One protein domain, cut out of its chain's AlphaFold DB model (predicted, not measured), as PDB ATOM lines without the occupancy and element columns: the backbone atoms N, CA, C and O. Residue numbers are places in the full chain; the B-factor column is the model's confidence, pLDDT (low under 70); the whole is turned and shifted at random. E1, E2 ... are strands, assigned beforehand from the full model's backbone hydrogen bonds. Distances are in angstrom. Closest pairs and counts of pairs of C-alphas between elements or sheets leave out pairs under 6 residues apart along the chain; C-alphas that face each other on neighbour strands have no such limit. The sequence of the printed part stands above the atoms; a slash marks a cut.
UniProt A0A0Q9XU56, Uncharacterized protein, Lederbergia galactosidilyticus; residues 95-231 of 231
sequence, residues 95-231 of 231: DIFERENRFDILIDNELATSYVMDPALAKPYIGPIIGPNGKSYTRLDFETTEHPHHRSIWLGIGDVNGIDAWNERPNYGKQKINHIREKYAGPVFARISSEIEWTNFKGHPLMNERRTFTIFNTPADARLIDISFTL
ATOM      1  N   ASP A  95      12.286 -22.879  29.945       97.75
ATOM      2  CA  ASP A  95      12.075 -22.815  31.386       97.75
ATOM      3  C   ASP A  95      11.630 -24.170  31.930       97.75
ATOM      4  O   ASP A  95      10.884 -24.905  31.281       97.75
ATOM      5  N   ILE A  96      12.073 -24.505  33.144       98.50
ATOM      6  CA  ILE A  96      11.666 -25.729  33.840       98.50
ATOM      7  C   ILE A  96      10.827 -25.360  35.061       98.50
ATOM      8  O   ILE A  96      11.299 -24.695  35.982       98.50
ATOM      9  N   PHE A  97       9.606 -25.880  35.113       98.38
ATOM     10  CA  PHE A  97       8.697 -25.745  36.239       98.38
ATOM     11  C   PHE A  97       8.538 -27.078  36.958       98.38
ATOM     12  O   PHE A  97       8.030 -28.058  36.416       98.38
ATOM     13  N   GLU A  98       8.950 -27.107  38.220       98.00
ATOM     14  CA  GLU A  98       8.827 -28.294  39.055       98.00
ATOM     15  C   GLU A  98       7.387 -28.503  39.536       98.00
ATOM     16  O   GLU A  98       6.682 -27.563  39.926       98.00
ATOM     17  N   ARG A  99       6.946 -29.757  39.465       97.44
ATOM     18  CA  ARG A  99       5.654 -30.263  39.926       97.44
ATOM     19  C   ARG A  99       5.887 -31.572  40.671       97.44
ATOM     20  O   ARG A  99       6.967 -32.159  40.614       97.44
ATOM     21  N   GLU A 100       4.853 -32.057  41.344       96.38
ATOM     22  CA  GLU A 100       4.893 -33.392  41.929       96.38
ATOM     23  C   GLU A 100       5.136 -34.444  40.834       96.38
ATOM     24  O   GLU A 100       4.384 -34.532  39.863       96.38
ATOM     25  N   ASN A 101       6.226 -35.206  40.978       96.69
ATOM     26  CA  ASN A 101       6.665 -36.268  40.065       96.69
ATOM     27  C   ASN A 101       6.816 -35.864  38.584       96.69
ATOM     28  O   ASN A 101       6.788 -36.724  37.698       96.69
ATOM     29  N   ARG A 102       6.977 -34.571  38.285       97.62
ATOM     30  CA  ARG A 102       7.059 -34.074  36.909       97.62
ATOM     31  C   ARG A 102       7.815 -32.756  36.821       97.62
ATOM     32  O   ARG A 102       7.679 -31.897  37.686       97.62
ATOM     33  N   PHE A 103       8.545 -32.565  35.730       98.69
ATOM     34  CA  PHE A 103       9.078 -31.265  35.332       98.69
ATOM     35  C   PHE A 103       8.385 -30.809  34.052       98.69
ATOM     36  O   PHE A 103       8.467 -31.502  33.043       98.69
ATOM     37  N   ASP A 104       7.690 -29.677  34.098       98.69
ATOM     38  CA  ASP A 104       7.107 -29.039  32.916       98.69
ATOM     39  C   ASP A 104       8.180 -28.184  32.242       98.69
ATOM     40  O   ASP A 104       8.813 -27.361  32.899       98.69
ATOM     41  N   ILE A 105       8.402 -28.394  30.948       98.69
ATOM     42  CA  ILE A 105       9.374 -27.662  30.139       98.69
ATOM     43  C   ILE A 105       8.605 -26.734  29.203       98.69
ATOM     44  O   ILE A 105       7.858 -27.186  28.327       98.69
ATOM     45  N   LEU A 106       8.772 -25.436  29.419       98.38
ATOM     46  CA  LEU A 106       8.127 -24.380  28.653       98.38
ATOM     47  C   LEU A 106       9.142 -23.749  27.699       98.38
ATOM     48  O   LEU A 106      10.306 -23.610  28.055       98.38
ATOM     49  N   ILE A 107       8.700 -23.376  26.503       97.25
ATOM     50  CA  ILE A 107       9.452 -22.536  25.565       97.25
ATOM     51  C   ILE A 107       8.608 -21.283  25.353       97.25
ATOM     52  O   ILE A 107       7.437 -21.403  24.996       97.25
ATOM     53  N   ASP A 108       9.170 -20.108  25.628       93.38
ATOM     54  CA  ASP A 108       8.473 -18.815  25.524       93.38
ATOM     55  C   ASP A 108       7.148 -18.763  26.305       93.38
ATOM     56  O   ASP A 108       6.144 -18.211  25.859       93.38
ATOM     57  N   ASN A 109       7.156 -19.325  27.520       94.06
ATOM     58  CA  ASN A 109       6.001 -19.474  28.418       94.06
ATOM     59  C   ASN A 109       4.892 -20.429  27.934       94.06
ATOM     60  O   ASN A 109       3.870 -20.566  28.609       94.06
ATOM     61  N   GLU A 110       5.091 -21.141  26.826       96.00
ATOM     62  CA  GLU A 110       4.165 -22.166  26.344       96.00
ATOM     63  C   GLU A 110       4.690 -23.567  26.650       96.00
ATOM     64  O   GLU A 110       5.879 -23.848  26.506       96.00
ATOM     65  N   LEU A 111       3.806 -24.481  27.069       97.62
ATOM     66  CA  LEU A 111       4.197 -25.863  27.352       97.62
ATOM     67  C   LEU A 111       4.731 -26.524  26.073       97.62
ATOM     68  O   LEU A 111       3.986 -26.722  25.116       97.62
ATOM     69  N   ALA A 112       6.006 -26.912  26.084       98.12
ATOM     70  CA  ALA A 112       6.622 -27.663  24.996       98.12
ATOM     71  C   ALA A 112       6.557 -29.170  25.265       98.12
ATOM     72  O   ALA A 112       6.214 -29.945  24.370       98.12
ATOM     73  N   THR A 113       6.881 -29.582  26.494       98.50
ATOM     74  CA  THR A 113       6.797 -30.976  26.947       98.50
ATOM     75  C   THR A 113       6.892 -31.088  28.465       98.50
ATOM     76  O   THR A 113       7.142 -30.099  29.147       98.50
ATOM     77  N   SER A 114       6.722 -32.293  29.007       98.44
ATOM     78  CA  SER A 114       6.949 -32.584  30.421       98.44
ATOM     79  C   SER A 114       7.799 -33.839  30.583       98.44
ATOM     80  O   SER A 114       7.557 -34.837  29.912       98.44
ATOM     81  N   TYR A 115       8.762 -33.826  31.501       98.44
ATOM     82  CA  TYR A 115       9.436 -35.040  31.950       98.44
ATOM     83  C   TYR A 115       8.686 -35.624  33.146       98.44
ATOM     84  O   TYR A 115       8.683 -35.042  34.232       98.44
ATOM     85  N   VAL A 116       8.010 -36.752  32.934       98.00
ATOM     86  CA  VAL A 116       7.131 -37.402  33.909       98.00
ATOM     87  C   VAL A 116       7.854 -38.582  34.544       98.00
ATOM     88  O   VAL A 116       8.323 -39.490  33.857       98.00
ATOM     89  N   MET A 117       7.917 -38.570  35.871       96.81
ATOM     90  CA  MET A 117       8.656 -39.521  36.706       96.81
ATOM     91  C   MET A 117       7.750 -40.131  37.782       96.81
ATOM     92  O   MET A 117       8.199 -40.458  38.879       96.81
ATOM     93  N   ASP A 118       6.457 -40.245  37.480       95.12
ATOM     94  CA  ASP A 118       5.454 -40.777  38.395       95.12
ATOM     95  C   ASP A 118       5.776 -42.233  38.785       95.12
ATOM     96  O   ASP A 118       5.808 -43.106  37.910       95.12
ATOM     97  N   PRO A 119       5.998 -42.532  40.081       92.00
ATOM     98  CA  PRO A 119       6.279 -43.887  40.534       92.00
ATOM     99  C   PRO A 119       5.097 -44.850  40.351       92.00
ATOM    100  O   PRO A 119       5.309 -46.061  40.451       92.00
ATOM    101  N   ALA A 120       3.880 -44.371  40.079       91.19
ATOM    102  CA  ALA A 120       2.753 -45.215  39.684       91.19
ATOM    103  C   ALA A 120       2.944 -45.824  38.285       91.19
ATOM    104  O   ALA A 120       2.394 -46.885  37.991       91.19
ATOM    105  N   LEU A 121       3.758 -45.195  37.434       92.50
ATOM    106  CA  LEU A 121       4.071 -45.687  36.100       92.50
ATOM    107  C   LEU A 121       5.296 -46.604  36.126       92.50
ATOM    108  O   LEU A 121       6.196 -46.485  36.959       92.50
ATOM    109  N   ALA A 122       5.341 -47.550  35.187       93.75
ATOM    110  CA  ALA A 122       6.476 -48.457  35.076       93.75
ATOM    111  C   ALA A 122       7.714 -47.779  34.473       93.75
ATOM    112  O   ALA A 122       8.826 -48.239  34.720       93.75
ATOM    113  N   LYS A 123       7.526 -46.739  33.651       94.56
ATOM    114  CA  LYS A 123       8.587 -46.093  32.874       94.56
ATOM    115  C   LYS A 123       8.422 -44.566  32.912       94.56
ATOM    116  O   LYS A 123       7.327 -44.091  32.606       94.56
ATOM    117  N   PRO A 124       9.474 -43.806  33.260       96.50
ATOM    118  CA  PRO A 124       9.484 -42.363  33.090       96.50
ATOM    119  C   PRO A 124       9.547 -42.027  31.596       96.50
ATOM    120  O   PRO A 124      10.206 -42.725  30.818       96.50
ATOM    121  N   TYR A 125       8.880 -40.952  31.197       97.31
ATOM    122  CA  TYR A 125       8.774 -40.546  29.796       97.31
ATOM    123  C   TYR A 125       8.817 -39.025  29.661       97.31
ATOM    124  O   TYR A 125       8.558 -38.298  30.620       97.31
ATOM    125  N   ILE A 126       9.131 -38.541  28.460       97.75
ATOM    126  CA  ILE A 126       8.982 -37.138  28.082       97.75
ATOM    127  C   ILE A 126       7.775 -36.989  27.149       97.75
ATOM    128  O   ILE A 126       7.687 -37.630  26.097       97.75
ATOM    129  N   GLY A 127       6.788 -36.203  27.564       97.25
ATOM    130  CA  GLY A 127       5.541 -35.990  26.841       97.25
ATOM    131  C   GLY A 127       4.525 -35.175  27.645       97.25
ATOM    132  O   GLY A 127       4.621 -35.131  28.870       97.25
ATOM    133  N   PRO A 128       3.524 -34.564  26.989       96.94
ATOM    134  CA  PRO A 128       3.272 -34.572  25.541       96.94
ATOM    135  C   PRO A 128       4.333 -33.789  24.755       96.94
ATOM    136  O   PRO A 128       4.865 -32.823  25.273       96.94
ATOM    137  N   ILE A 129       4.626 -34.147  23.500       97.25
ATOM    138  CA  ILE A 129       5.436 -33.268  22.630       97.25
ATOM    139  C   ILE A 129       4.500 -32.294  21.920       97.25
ATOM    140  O   ILE A 129       3.789 -32.714  21.010       97.25
ATOM    141  N   ILE A 130       4.433 -31.035  22.352       97.44
ATOM    142  CA  ILE A 130       3.496 -30.048  21.800       97.44
ATOM    143  C   ILE A 130       4.059 -29.439  20.510       97.44
ATOM    144  O   ILE A 130       5.102 -28.779  20.521       97.44
ATOM    145  N   GLY A 131       3.346 -29.681  19.405       94.56
ATOM    146  CA  GLY A 131       3.641 -29.134  18.079       94.56
ATOM    147  C   GLY A 131       2.920 -27.805  17.790       94.56
ATOM    148  O   GLY A 131       2.249 -27.259  18.670       94.56
ATOM    149  N   PRO A 132       2.971 -27.300  16.542       94.31
ATOM    150  CA  PRO A 132       2.569 -25.925  16.204       94.31
ATOM    151  C   PRO A 132       1.069 -25.640  16.348       94.31
ATOM    152  O   PRO A 132       0.664 -24.491  16.463       94.31
ATOM    153  N   ASN A 133       0.231 -26.678  16.393       93.56
ATOM    154  CA  ASN A 133      -1.220 -26.544  16.557       93.56
ATOM    155  C   ASN A 133      -1.680 -26.708  18.019       93.56
ATOM    156  O   ASN A 133      -2.853 -27.003  18.258       93.56
ATOM    157  N   GLY A 134      -0.758 -26.646  18.988       93.19
ATOM    158  CA  GLY A 134      -1.049 -26.858  20.413       93.19
ATOM    159  C   GLY A 134      -1.452 -28.296  20.771       93.19
ATOM    160  O   GLY A 134      -1.885 -28.566  21.889       93.19
ATOM    161  N   LYS A 135      -1.336 -29.235  19.825       94.69
ATOM    162  CA  LYS A 135      -1.634 -30.659  20.018       94.69
ATOM    163  C   LYS A 135      -0.354 -31.442  20.253       94.69
ATOM    164  O   LYS A 135       0.705 -31.081  19.737       94.69
ATOM    165  N   SER A 136      -0.473 -32.554  20.976       95.62
ATOM    166  CA  SER A 136       0.642 -33.483  21.083       95.62
ATOM    167  C   SER A 136       0.906 -34.167  19.741       95.62
ATOM    168  O   SER A 136      -0.020 -34.663  19.102       95.62
ATOM    169  N   TYR A 137       2.168 -34.180  19.323       94.75
ATOM    170  CA  TYR A 137       2.655 -34.939  18.177       94.75
ATOM    171  C   TYR A 137       2.709 -36.441  18.481       94.75
ATOM    172  O   TYR A 137       2.433 -37.276  17.624       94.75
ATOM    173  N   THR A 138       3.054 -36.790  19.718       94.50
ATOM    174  CA  THR A 138       3.144 -38.170  20.183       94.50
ATOM    175  C   THR A 138       1.843 -38.618  20.843       94.50
ATOM    176  O   THR A 138       1.051 -37.817  21.339       94.50
ATOM    177  N   ARG A 139       1.605 -39.934  20.873       92.44
ATOM    178  CA  ARG A 139       0.465 -40.492  21.605       92.44
ATOM    179  C   ARG A 139       0.693 -40.344  23.110       92.44
ATOM    180  O   ARG A 139       1.686 -40.844  23.640       92.44
ATOM    181  N   LEU A 140      -0.268 -39.729  23.791       91.06
ATOM    182  CA  LEU A 140      -0.364 -39.722  25.245       91.06
ATOM    183  C   LEU A 140      -1.806 -40.036  25.649       91.06
ATOM    184  O   LEU A 140      -2.600 -39.149  25.942       91.06
ATOM    185  N   ASP A 141      -2.136 -41.321  25.592       89.38
ATOM    186  CA  ASP A 141      -3.439 -41.873  25.945       89.38
ATOM    187  C   ASP A 141      -3.229 -42.955  27.009       89.38
ATOM    188  O   ASP A 141      -2.427 -43.871  26.819       89.38
ATOM    189  N   PHE A 142      -3.915 -42.808  28.140       89.81
ATOM    190  CA  PHE A 142      -3.811 -43.711  29.285       89.81
ATOM    191  C   PHE A 142      -4.910 -44.779  29.308       89.81
ATOM    192  O   PHE A 142      -4.833 -45.685  30.136       89.81
ATOM    193  N   GLU A 143      -5.901 -44.700  28.418       90.81
ATOM    194  CA  GLU A 143      -7.009 -45.661  28.357       90.81
ATOM    195  C   GLU A 143      -6.782 -46.778  27.328       90.81
ATOM    196  O   GLU A 143      -7.456 -47.808  27.369       90.81
ATOM    197  N   THR A 144      -5.807 -46.623  26.424       90.25
ATOM    198  CA  THR A 144      -5.475 -47.661  25.442       90.25
ATOM    199  C   THR A 144      -5.035 -48.967  26.108       90.25
ATOM    200  O   THR A 144      -4.143 -49.002  26.954       90.25
ATOM    201  N   THR A 145      -5.610 -50.085  25.666       88.69
ATOM    202  CA  THR A 145      -5.166 -51.434  26.053       88.69
ATOM    203  C   THR A 145      -4.094 -51.992  25.116       88.69
ATOM    204  O   THR A 145      -3.454 -52.998  25.426       88.69
ATOM    205  N   GLU A 146      -3.919 -51.368  23.951       87.25
ATOM    206  CA  GLU A 146      -2.953 -51.745  22.922       87.25
ATOM    207  C   GLU A 146      -1.658 -50.944  23.149       87.25
ATOM    208  O   GLU A 146      -1.648 -49.706  23.094       87.25
ATOM    209  N   HIS A 147      -0.590 -51.664  23.518       91.75
ATOM    210  CA  HIS A 147       0.706 -51.122  23.953       91.75
ATOM    211  C   HIS A 147       0.579 -49.955  24.960       91.75
ATOM    212  O   HIS A 147       1.003 -48.835  24.656       91.75
ATOM    213  N   PRO A 148       0.002 -50.187  26.157       90.19
ATOM    214  CA  PRO A 148      -0.266 -49.131  27.144       90.19
ATOM    215  C   PRO A 148       1.006 -48.422  27.641       90.19
ATOM    216  O   PRO A 148       0.960 -47.273  28.079       90.19
ATOM    217  N   HIS A 149       2.164 -49.072  27.499       89.38
ATOM    218  CA  HIS A 149       3.479 -48.529  27.833       89.38
ATOM    219  C   HIS A 149       4.019 -47.516  26.815       89.38
ATOM    220  O   HIS A 149       4.938 -46.773  27.150       89.38
ATOM    221  N   HIS A 150       3.474 -47.428  25.593       91.50
ATOM    222  CA  HIS A 150       3.885 -46.417  24.604       91.50
ATOM    223  C   HIS A 150       3.290 -45.039  24.946       91.50
ATOM    224  O   HIS A 150       2.379 -44.551  24.267       91.50
ATOM    225  N   ARG A 151       3.819 -44.428  26.012       92.50
ATOM    226  CA  ARG A 151       3.520 -43.059  26.447       92.50
ATOM    227  C   ARG A 151       4.606 -42.128  25.936       92.50
ATOM    228  O   ARG A 151       5.690 -42.063  26.509       92.50
ATOM    229  N   SER A 152       4.303 -41.417  24.855       95.81
ATOM    230  CA  SER A 152       5.222 -40.475  24.219       95.81
ATOM    231  C   SER A 152       6.628 -41.069  24.018       95.81
ATOM    232  O   SER A 152       6.752 -42.130  23.405       95.81
ATOM    233  N   ILE A 153       7.680 -40.410  24.509       96.12
ATOM    234  CA  ILE A 153       9.070 -40.807  24.300       96.12
ATOM    235  C   ILE A 153       9.659 -41.310  25.618       96.12
ATOM    236  O   ILE A 153       9.680 -40.601  26.623       96.12
ATOM    237  N   TRP A 154      10.185 -42.526  25.602       94.94
ATOM    238  CA  TRP A 154      10.903 -43.155  26.707       94.94
ATOM    239  C   TRP A 154      11.954 -44.110  26.122       94.94
ATOM    240  O   TRP A 154      11.846 -44.513  24.963       94.94
ATOM    241  N   LEU A 155      12.984 -44.466  26.893       94.62
ATOM    242  CA  LEU A 155      13.985 -45.441  26.450       94.62
ATOM    243  C   LEU A 155      13.557 -46.850  26.864       94.62
ATOM    244  O   LEU A 155      13.370 -47.107  28.054       94.62
ATOM    245  N   GLY A 156      13.456 -47.760  25.898       92.75
ATOM    246  CA  GLY A 156      13.108 -49.160  26.126       92.75
ATOM    247  C   GLY A 156      14.199 -50.125  25.677       92.75
ATOM    248  O   GLY A 156      14.807 -49.942  24.627       92.75
ATOM    249  N   ILE A 157      14.398 -51.182  26.464       93.19
ATOM    250  CA  ILE A 157      15.175 -52.373  26.106       93.19
ATOM    251  C   ILE A 157      14.246 -53.566  26.300       93.19
ATOM    252  O   ILE A 157      13.516 -53.614  27.288       93.19
ATOM    253  N   GLY A 158      14.247 -54.489  25.335       93.12
ATOM    254  CA  GLY A 158      13.333 -55.630  25.309       93.12
ATOM    255  C   GLY A 158      13.478 -56.538  26.527       93.12
ATOM    256  O   GLY A 158      12.549 -56.666  27.316       93.12
ATOM    257  N   ASP A 159      14.660 -57.130  26.684       94.81
ATOM    258  CA  ASP A 159      15.006 -58.043  27.773       94.81
ATOM    259  C   ASP A 159      16.264 -57.543  28.492       94.81
ATOM    260  O   ASP A 159      17.235 -57.148  27.844       94.81
ATOM    261  N   VAL A 160      16.236 -57.557  29.825       95.12
ATOM    262  CA  VAL A 160      17.397 -57.275  30.671       95.12
ATOM    263  C   VAL A 160      17.532 -58.406  31.684       95.12
ATOM    264  O   VAL A 160      16.725 -58.529  32.606       95.12
ATOM    265  N   ASN A 161      18.567 -59.232  31.522       94.19
ATOM    266  CA  ASN A 161      18.855 -60.383  32.385       94.19
ATOM    267  C   ASN A 161      17.677 -61.378  32.509       94.19
ATOM    268  O   ASN A 161      17.422 -61.907  33.593       94.19
ATOM    269  N   GLY A 162      16.957 -61.639  31.412       93.94
ATOM    270  CA  GLY A 162      15.818 -62.565  31.375       93.94
ATOM    271  C   GLY A 162      14.502 -61.971  31.883       93.94
ATOM    272  O   GLY A 162      13.535 -62.708  32.093       93.94
ATOM    273  N   ILE A 163      14.466 -60.659  32.132       95.75
ATOM    274  CA  ILE A 163      13.260 -59.916  32.491       95.75
ATOM    275  C   ILE A 163      12.859 -59.041  31.307       95.75
ATOM    276  O   ILE A 163      13.606 -58.147  30.911       95.75
ATOM    277  N   ASP A 164      11.646 -59.248  30.793       95.00
ATOM    278  CA  ASP A 164      11.046 -58.351  29.801       95.00
ATOM    279  C   ASP A 164      10.851 -56.968  30.433       95.00
ATOM    280  O   ASP A 164      10.062 -56.804  31.364       95.00
ATOM    281  N   ALA A 165      11.607 -55.987  29.943       94.19
ATOM    282  CA  ALA A 165      11.585 -54.601  30.390       94.19
ATOM    283  C   ALA A 165      10.836 -53.675  29.419       94.19
ATOM    284  O   ALA A 165      10.690 -52.483  29.703       94.19
ATOM    285  N   TRP A 166      10.307 -54.220  28.323       93.12
ATOM    286  CA  TRP A 166       9.472 -53.506  27.364       93.12
ATOM    287  C   TRP A 166       8.063 -53.283  27.911       93.12
ATOM    288  O   TRP A 166       7.550 -52.164  27.877       93.12
ATOM    289  N   ASN A 167       7.454 -54.331  28.465       92.00
ATOM    290  CA  ASN A 167       6.088 -54.294  28.981       92.00
ATOM    291  C   ASN A 167       6.005 -53.742  30.425       92.00
ATOM    292  O   ASN A 167       7.011 -53.472  31.086       92.00
ATOM    293  N   GLU A 168       4.776 -53.542  30.925       89.38
ATOM    294  CA  GLU A 168       4.517 -52.828  32.196       89.38
ATOM    295  C   GLU A 168       3.518 -53.487  33.170       89.38
ATOM    296  O   GLU A 168       3.096 -52.889  34.154       89.38
ATOM    297  N   ARG A 169       3.128 -54.734  32.918       84.44
ATOM    298  CA  ARG A 169       2.355 -55.582  33.848       84.44
ATOM    299  C   ARG A 169       3.192 -56.076  35.050       84.44
ATOM    300  O   ARG A 169       4.408 -56.179  34.908       84.44
ATOM    301  N   PRO A 170       2.563 -56.522  36.163       78.50
ATOM    302  CA  PRO A 170       3.207 -56.839  37.455       78.50
ATOM    303  C   PRO A 170       4.358 -57.871  37.518       78.50
ATOM    304  O   PRO A 170       4.832 -58.158  38.612       78.50
ATOM    305  N   ASN A 171       4.831 -58.423  36.396       83.81
ATOM    306  CA  ASN A 171       5.966 -59.359  36.325       83.81
ATOM    307  C   ASN A 171       7.114 -58.889  35.407       83.81
ATOM    308  O   ASN A 171       8.081 -59.623  35.227       83.81
ATOM    309  N   TYR A 172       7.013 -57.692  34.832       92.19
ATOM    310  CA  TYR A 172       7.995 -57.138  33.896       92.19
ATOM    311  C   TYR A 172       9.029 -56.214  34.569       92.19
ATOM    312  O   TYR A 172       9.167 -56.161  35.796       92.19
ATOM    313  N   GLY A 173       9.818 -55.516  33.762       94.50
ATOM    314  CA  GLY A 173      10.781 -54.527  34.216       94.50
ATOM    315  C   GLY A 173      10.126 -53.189  34.557       94.50
ATOM    316  O   GLY A 173       9.106 -52.794  33.988       94.50
ATOM    317  N   LYS A 174      10.754 -52.440  35.453       95.50
ATOM    318  CA  LYS A 174      10.405 -51.075  35.845       95.50
ATOM    319  C   LYS A 174      11.658 -50.210  35.815       95.50
ATOM    320  O   LYS A 174      12.739 -50.676  36.154       95.50
ATOM    321  N   GLN A 175      11.504 -48.953  35.428       96.44
ATOM    322  CA  GLN A 175      12.542 -47.934  35.527       96.44
ATOM    323  C   GLN A 175      12.195 -47.010  36.686       96.44
ATOM    324  O   GLN A 175      11.116 -46.415  36.712       96.44
ATOM    325  N   LYS A 176      13.095 -46.907  37.657       95.12
ATOM    326  CA  LYS A 176      12.929 -46.069  38.837       95.12
ATOM    327  C   LYS A 176      13.943 -44.937  38.788       95.12
ATOM    328  O   LYS A 176      15.142 -45.187  38.780       95.12
ATOM    329  N   ILE A 177      13.465 -43.695  38.789       96.06
ATOM    330  CA  ILE A 177      14.341 -42.539  38.977       96.06
ATOM    331  C   ILE A 177      14.840 -42.549  40.421       96.06
ATOM    332  O   ILE A 177      14.042 -42.465  41.355       96.06
ATOM    333  N   ASN A 178      16.152 -42.664  40.598       94.00
ATOM    334  CA  ASN A 178      16.790 -42.614  41.910       94.00
ATOM    335  C   ASN A 178      17.242 -41.196  42.252       94.00
ATOM    336  O   ASN A 178      17.099 -40.763  43.394       94.00
ATOM    337  N   HIS A 179      17.776 -40.469  41.267       96.44
ATOM    338  CA  HIS A 179      18.325 -39.140  41.489       96.44
ATOM    339  C   HIS A 179      18.267 -38.279  40.225       96.44
ATOM    340  O   HIS A 179      18.454 -38.775  39.116       96.44
ATOM    341  N   ILE A 180      18.047 -36.974  40.394       97.69
ATOM    342  CA  ILE A 180      18.217 -35.973  39.336       97.69
ATOM    343  C   ILE A 180      19.592 -35.347  39.526       97.69
ATOM    344  O   ILE A 180      19.796 -34.616  40.490       97.69
ATOM    345  N   ARG A 181      20.527 -35.651  38.621       96.06
ATOM    346  CA  ARG A 181      21.909 -35.151  38.697       96.06
ATOM    347  C   ARG A 181      22.005 -33.691  38.298       96.06
ATOM    348  O   ARG A 181      22.740 -32.927  38.907       96.06
ATOM    349  N   GLU A 182      21.295 -33.335  37.235       95.00
ATOM    350  CA  GLU A 182      21.363 -32.019  36.614       95.00
ATOM    351  C   GLU A 182      19.957 -31.591  36.215       95.00
ATOM    352  O   GLU A 182      19.181 -32.392  35.684       95.00
ATOM    353  N   LYS A 183      19.634 -30.328  36.484       96.50
ATOM    354  CA  LYS A 183      18.385 -29.686  36.083       96.50
ATOM    355  C   LYS A 183      18.642 -28.194  35.936       96.50
ATOM    356  O   LYS A 183      18.755 -27.493  36.938       96.50
ATOM    357  N   TYR A 184      18.744 -27.723  34.704       95.19
ATOM    358  CA  TYR A 184      18.908 -26.302  34.412       95.19
ATOM    359  C   TYR A 184      18.257 -25.946  33.082       95.19
ATOM    360  O   TYR A 184      18.054 -26.795  32.214       95.19
ATOM    361  N   ALA A 185      17.900 -24.677  32.961       96.06
ATOM    362  CA  ALA A 185      17.195 -24.103  31.832       96.06
ATOM    363  C   ALA A 185      17.872 -22.788  31.438       96.06
ATOM    364  O   ALA A 185      18.702 -22.268  32.190       96.06
ATOM    365  N   GLY A 186      17.546 -22.266  30.263       94.88
ATOM    366  CA  GLY A 186      18.195 -21.071  29.756       94.88
ATOM    367  C   GLY A 186      17.769 -20.705  28.337       94.88
ATOM    368  O   GLY A 186      16.850 -21.303  27.771       94.88
ATOM    369  N   PRO A 187      18.428 -19.696  27.747       94.19
ATOM    370  CA  PRO A 187      17.999 -19.099  26.486       94.19
ATOM    371  C   PRO A 187      18.231 -20.008  25.267       94.19
ATOM    372  O   PRO A 187      17.696 -19.738  24.193       94.19
ATOM    373  N   VAL A 188      19.017 -21.082  25.405       96.50
ATOM    374  CA  VAL A 188      19.348 -21.996  24.297       96.50
ATOM    375  C   VAL A 188      18.710 -23.364  24.493       96.50
ATOM    376  O   VAL A 188      18.183 -23.923  23.531       96.50
ATOM    377  N   PHE A 189      18.731 -23.912  25.710       97.62
ATOM    378  CA  PHE A 189      18.112 -25.202  26.009       97.62
ATOM    379  C   PHE A 189      17.850 -25.398  27.506       97.62
ATOM    380  O   PHE A 189      18.488 -24.788  28.367       97.62
ATOM    381  N   ALA A 190      16.970 -26.350  27.803       98.19
ATOM    382  CA  ALA A 190      16.864 -26.999  29.103       98.19
ATOM    383  C   ALA A 190      17.520 -28.379  29.070       98.19
ATOM    384  O   ALA A 190      17.373 -29.107  28.087       98.19
ATOM    385  N   ARG A 191      18.218 -28.758  30.144       97.94
ATOM    386  CA  ARG A 191      18.794 -30.096  30.314       97.94
ATOM    387  C   ARG A 191      18.383 -30.704  31.645       97.94
ATOM    388  O   ARG A 191      18.459 -30.059  32.692       97.94
ATOM    389  N   ILE A 192      17.969 -31.966  31.586       98.50
ATOM    390  CA  ILE A 192      17.644 -32.779  32.756       98.50
ATOM    391  C   ILE A 192      18.402 -34.101  32.644       98.50
ATOM    392  O   ILE A 192      18.178 -34.855  31.698       98.50
ATOM    393  N   SER A 193      19.268 -34.395  33.616       98.00
ATOM    394  CA  SER A 193      19.983 -35.671  33.720       98.00
ATOM    395  C   SER A 193      19.513 -36.456  34.940       98.00
ATOM    396  O   SER A 193      19.442 -35.920  36.045       98.00
ATOM    397  N   SER A 194      19.182 -37.730  34.744       98.25
ATOM    398  CA  SER A 194      18.656 -38.638  35.764       98.25
ATOM    399  C   SER A 194      19.531 -39.878  35.912       98.25
ATOM    400  O   SER A 194      20.001 -40.433  34.920       98.25
ATOM    401  N   GLU A 195      19.689 -40.346  37.146       98.31
ATOM    402  CA  GLU A 195      20.107 -41.711  37.460       98.31
ATOM    403  C   GLU A 195      18.860 -42.579  37.627       98.31
ATOM    404  O   GLU A 195      17.971 -42.276  38.432       98.31
ATOM    405  N   ILE A 196      18.793 -43.647  36.843       98.19
ATOM    406  CA  ILE A 196      17.643 -44.531  36.712       98.19
ATOM    407  C   ILE A 196      18.102 -45.947  37.031       98.19
ATOM    408  O   ILE A 196      19.022 -46.461  36.407       98.19
ATOM    409  N   GLU A 197      17.456 -46.608  37.979       97.50
ATOM    410  CA  GLU A 197      17.669 -48.031  38.227       97.50
ATOM    411  C   GLU A 197      16.571 -48.832  37.538       97.50
ATOM    412  O   GLU A 197      15.370 -48.601  37.728       97.50
ATOM    413  N   TRP A 198      16.988 -49.790  36.723       97.25
ATOM    414  CA  TRP A 198      16.095 -50.765  36.126       97.25
ATOM    415  C   TRP A 198      15.941 -51.917  37.103       97.25
ATOM    416  O   TRP A 198      16.924 -52.455  37.606       97.25
ATOM    417  N   THR A 199      14.702 -52.301  37.373       95.81
ATOM    418  CA  THR A 199      14.348 -53.334  38.348       95.81
ATOM    419  C   THR A 199      13.298 -54.274  37.771       95.81
ATOM    420  O   THR A 199      12.631 -53.930  36.799       95.81
ATOM    421  N   ASN A 200      13.089 -55.444  38.369       91.94
ATOM    422  CA  ASN A 200      11.804 -56.138  38.213       91.94
ATOM    423  C   ASN A 200      10.724 -55.495  39.115       91.94
ATOM    424  O   ASN A 200      11.044 -54.715  40.009       91.94
ATOM    425  N   PHE A 201       9.444 -55.858  38.964       87.19
ATOM    426  CA  PHE A 201       8.365 -55.328  39.831       87.19
ATOM    427  C   PHE A 201       8.525 -55.620  41.334       87.19
ATOM    428  O   PHE A 201       7.868 -54.979  42.151       87.19
ATOM    429  N   LYS A 202       9.402 -56.556  41.720       88.69
ATOM    430  CA  LYS A 202       9.744 -56.828  43.125       88.69
ATOM    431  C   LYS A 202      10.871 -55.925  43.648       88.69
ATOM    432  O   LYS A 202      11.270 -56.082  44.796       88.69
ATOM    433  N   GLY A 203      11.403 -55.027  42.817       90.44
ATOM    434  CA  GLY A 203      12.484 -54.110  43.167       90.44
ATOM    435  C   GLY A 203      13.881 -54.730  43.129       90.44
ATOM    436  O   GLY A 203      14.800 -54.131  43.673       90.44
ATOM    437  N   HIS A 204      14.068 -55.907  42.517       93.50
ATOM    438  CA  HIS A 204      15.421 -56.449  42.340       93.50
ATOM    439  C   HIS A 204      16.125 -55.679  41.219       93.50
ATOM    440  O   HIS A 204      15.563 -55.634  40.117       93.50
ATOM    441  N   PRO A 205      17.320 -55.113  41.466       96.19
ATOM    442  CA  PRO A 205      18.081 -54.388  40.455       96.19
ATOM    443  C   PRO A 205      18.472 -55.275  39.272       96.19
ATOM    444  O   PRO A 205      18.808 -56.448  39.445       96.19
ATOM    445  N   LEU A 206      18.440 -54.697  38.074       96.19
ATOM    446  CA  LEU A 206      18.815 -55.332  36.810       96.19
ATOM    447  C   LEU A 206      20.002 -54.614  36.162       96.19
ATOM    448  O   LEU A 206      20.961 -55.272  35.768       96.19
ATOM    449  N   MET A 207      19.940 -53.284  36.069       97.06
ATOM    450  CA  MET A 207      21.020 -52.421  35.581       97.06
ATOM    451  C   MET A 207      20.803 -50.973  36.033       97.06
ATOM    452  O   MET A 207      19.704 -50.610  36.462       97.06
ATOM    453  N   ASN A 208      21.836 -50.144  35.904       97.50
ATOM    454  CA  ASN A 208      21.740 -48.705  36.115       97.50
ATOM    455  C   ASN A 208      21.771 -47.991  34.772       97.50
ATOM    456  O   ASN A 208      22.382 -48.456  33.824       97.50
ATOM    457  N   GLU A 209      21.123 -46.846  34.700       97.88
ATOM    458  CA  GLU A 209      21.134 -45.983  33.539       97.88
ATOM    459  C   GLU A 209      21.388 -44.550  33.995       97.88
ATOM    460  O   GLU A 209      20.806 -44.069  34.969       97.88
ATOM    461  N   ARG A 210      22.220 -43.831  33.246       98.31
ATOM    462  CA  ARG A 210      22.189 -42.372  33.232       98.31
ATOM    463  C   ARG A 210      21.476 -41.932  31.969       98.31
ATOM    464  O   ARG A 210      21.932 -42.289  30.889       98.31
ATOM    465  N   ARG A 211      20.409 -41.144  32.094       98.19
ATOM    466  CA  ARG A 211      19.663 -40.579  30.959       98.19
ATOM    467  C   ARG A 211      19.678 -39.067  31.024       98.19
ATOM    468  O   ARG A 211      19.381 -38.505  32.074       98.19
ATOM    469  N   THR A 212      19.939 -38.423  29.900       98.19
ATOM    470  CA  THR A 212      19.881 -36.974  29.765       98.19
ATOM    471  C   THR A 212      18.948 -36.597  28.625       98.19
ATOM    472  O   THR A 212      19.121 -37.055  27.498       98.19
ATOM    473  N   PHE A 213      17.984 -35.732  28.929       98.38
ATOM    474  CA  PHE A 213      17.157 -35.044  27.944       98.38
ATOM    475  C   PHE A 213      17.652 -33.608  27.791       98.38
ATOM    476  O   PHE A 213      17.816 -32.914  28.797       98.38
ATOM    477  N   THR A 214      17.857 -33.157  26.553       98.31
ATOM    478  CA  THR A 214      18.116 -31.746  26.223       98.31
ATOM    479  C   THR A 214      17.017 -31.246  25.291       98.31
ATOM    480  O   THR A 214      16.808 -31.818  24.227       98.31
ATOM    481  N   ILE A 215      16.294 -30.205  25.700       98.44
ATOM    482  CA  ILE A 215      15.190 -29.601  24.948       98.44
ATOM    483  C   ILE A 215      15.655 -28.224  24.490       98.44
ATOM    484  O   ILE A 215      15.906 -27.357  25.328       98.44
ATOM    485  N   PHE A 216      15.781 -28.018  23.181       98.12
ATOM    486  CA  PHE A 216      16.305 -26.769  22.625       98.12
ATOM    487  C   PHE A 216      15.213 -25.717  22.424       98.12
ATOM    488  O   PHE A 216      14.070 -26.051  22.103       98.12
ATOM    489  N   ASN A 217      15.596 -24.442  22.539       97.25
ATOM    490  CA  ASN A 217      14.765 -23.263  22.284       97.25
ATOM    491  C   ASN A 217      14.434 -23.109  20.784       97.25
ATOM    492  O   ASN A 217      14.939 -22.234  20.071       97.25
ATOM    493  N   THR A 218      13.615 -24.027  20.297       96.38
ATOM    494  CA  THR A 218      13.205 -24.184  18.901       96.38
ATOM    495  C   THR A 218      11.703 -23.967  18.787       96.38
ATOM    496  O   THR A 218      10.979 -24.278  19.739       96.38
ATOM    497  N   PRO A 219      11.208 -23.425  17.662       94.25
ATOM    498  CA  PRO A 219       9.785 -23.164  17.491       94.25
ATOM    499  C   PRO A 219       8.969 -24.464  17.456       94.25
ATOM    500  O   PRO A 219       9.498 -25.574  17.378       94.25
ATOM    501  N   ALA A 220       7.651 -24.331  17.585       94.44
ATOM    502  CA  ALA A 220       6.758 -25.474  17.761       94.44
ATOM    503  C   ALA A 220       6.675 -26.398  16.537       94.44
ATOM    504  O   ALA A 220       6.404 -27.587  16.692       94.44
ATOM    505  N   ASP A 221       6.940 -25.878  15.344       93.88
ATOM    506  CA  ASP A 221       7.051 -26.612  14.082       93.88
ATOM    507  C   ASP A 221       8.426 -27.270  13.861       93.88
ATOM    508  O   ASP A 221       8.561 -28.074  12.941       93.88
ATOM    509  N   ALA A 222       9.408 -27.011  14.730       94.50
ATOM    510  CA  ALA A 222      10.760 -27.562  14.640       94.50
ATOM    511  C   ALA A 222      11.318 -28.017  16.001       94.50
ATOM    512  O   ALA A 222      12.508 -27.851  16.278       94.50
ATOM    513  N   ARG A 223      10.467 -28.583  16.873       95.25
ATOM    514  CA  ARG A 223      10.884 -29.054  18.205       95.25
ATOM    515  C   ARG A 223      12.073 -30.009  18.105       95.25
ATOM    516  O   ARG A 223      11.955 -31.093  17.535       95.25
ATOM    517  N   LEU A 224      13.177 -29.632  18.742       96.94
ATOM    518  CA  LEU A 224      14.386 -30.444  18.823       96.94
ATOM    519  C   LEU A 224      14.620 -30.935  20.256       96.94
ATOM    520  O   LEU A 224      14.688 -30.145  21.203       96.94
ATOM    521  N   ILE A 225      14.740 -32.256  20.398       97.12
ATOM    522  CA  ILE A 225      14.981 -32.940  21.668       97.12
ATOM    523  C   ILE A 225      16.109 -33.947  21.461       97.12
ATOM    524  O   ILE A 225      15.945 -34.905  20.706       97.12
ATOM    525  N   ASP A 226      17.212 -33.765  22.180       97.31
ATOM    526  CA  ASP A 226      18.300 -34.735  22.237       97.31
ATOM    527  C   ASP A 226      18.133 -35.654  23.444       97.31
ATOM    528  O   ASP A 226      17.776 -35.225  24.549       97.31
ATOM    529  N   ILE A 227      18.441 -36.932  23.231       97.00
ATOM    530  CA  ILE A 227      18.447 -37.961  24.268       97.00
ATOM    531  C   ILE A 227      19.809 -38.636  24.232       97.00
ATOM    532  O   ILE A 227      20.178 -39.244  23.228       97.00
ATOM    533  N   SER A 228      20.540 -38.567  25.336       97.19
ATOM    534  CA  SER A 228      21.749 -39.361  25.539       97.19
ATOM    535  C   SER A 228      21.580 -40.253  26.754       97.19
ATOM    536  O   SER A 228      20.881 -39.912  27.712       97.19
ATOM    537  N   PHE A 229      22.183 -41.435  26.705       96.88
ATOM    538  CA  PHE A 229      22.124 -42.369  27.815       96.88
ATOM    539  C   PHE A 229      23.389 -43.223  27.910       96.88
ATOM    540  O   PHE A 229      24.153 -43.359  26.956       96.88
ATOM    541  N   THR A 230      23.612 -43.792  29.087       97.00
ATOM    542  CA  THR A 230      24.662 -44.774  29.375       97.00
ATOM    543  C   THR A 230      24.061 -45.842  30.278       97.00
ATOM    544  O   THR A 230      23.318 -45.488  31.194       97.00
ATOM    545  N   LEU A 231      24.362 -47.110  30.002       92.50
ATOM    546  CA  LEU A 231      23.891 -48.294  30.732       92.50
ATOM    547  C   LEU A 231      25.043 -48.955  31.497       92.50
ATOM    548  O   LEU A 231      26.199 -48.767  31.049       92.50
TER     549      LEU A 231
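AT A GLANCE: This is residues 95 to 231 of the 231 residues of an uncharacterized protein of Lederbergia galactosidilyticus (UniProt A0A0Q9XU56). A long, twisted wall of four antiparallel strands, E4 to E7, has a small three-stranded sheet, E1 to E3, over one end of one face, so that the two make a partial sandwich; the other face of the wall is bare. Beyond the small sheet, the long unnamed stretch of residues 117 to 172 winds over the same face of the wall, with a loop around residues 142 to 145 that reaches away from it. The printed part has 137 residues with seven named strands, E1 to E7 in chain order, and no named helix; the sheets run E4 - E5 - E6 - E7 and E1 - E2 - E3, both antiparallel. The class is all strand, though the strands hold 60 of the 137 residues, under half. The whole is compact, with a radius of gyration of the C-alphas of 15.0 A and spans of 44 by 33 by 24 A.

HOW THE PARTS SIT: In the larger sheet, E5, residues 189 to 200, and E6, residues 205 to 216, are the inner strands, and E4, residues 173 to 184, and E7, residues 225 to 230, are the edge strands. E5 and E6 are a hairpin at 163 degrees between directions, with N 194 and O 211 at 2.8 A and N 211 and O 194 at 2.9 A, within hydrogen-bond range. The hairpin E4 and E5 stands at 155 degrees, with N 176 and O 197 at 2.8 A. The hairpin E6 and E7 stands at 154 degrees, with N 212 and O 228 at 2.8 A. These four strands form a meander, each the antiparallel neighbour of the one before. From edge to edge their lines turn by 64 degrees, and the C-alphas lie up to 7.3 A off the best plane. The smaller sheet is a second meander: E1, residues 95 to 99, E2, residues 102 to 107, and E3, residues 110 to 116. Its hairpins are E1 and E2, with N 97 and O 104 at 2.8 A, and E2 and E3, with N 105 and O 113 at 2.8 A. The two sheets form a sandwich, two sheets face to face: the parts that face each other are 10.6 A centre to centre, with strands at 22 degrees. The closest C-alphas of E1 and E5 are those of Asp 95 and Ala 190, 6.8 A apart. E3 is apart from E5, E6 and E7.

IN THESE COORDINATES: E5 measures 33.8 A from first to last C-alpha, from Phe 189 at (18.112, -25.202, 26.009) to Asn 200. E6 measures 32.9 A and E4 29.4 A; E4 bends by 64 degrees at residue 181. E7 measures 17.1 A and ends with C-alpha 230 at (24.662, -44.774, 29.375). E3 measures 17.3 A, E2 16.4 A and E1 13.0 A, with C-alpha 95 at (12.075, -22.815, 31.386). Residues 125 to 126 make a short antiparallel pairing with residues 115 to 116 of E3, and residues 159 to 160 make another with residues 163 to 164.

THE WHOLE: The two C-alphas farthest apart, those of Asp 108 and Gly 162, are 44.7 A from each other, and the outline is rounded. The printed part has no cut and ends at residue 231, the chain's last. The link from E3 to E4, 56 residues, is long, and along it the chain changes from one sheet to the other. The link from E6 to E7 is short, and the other four are tight. The mean pLDDT of the printed part is 95.0, and no printed residue is under 70.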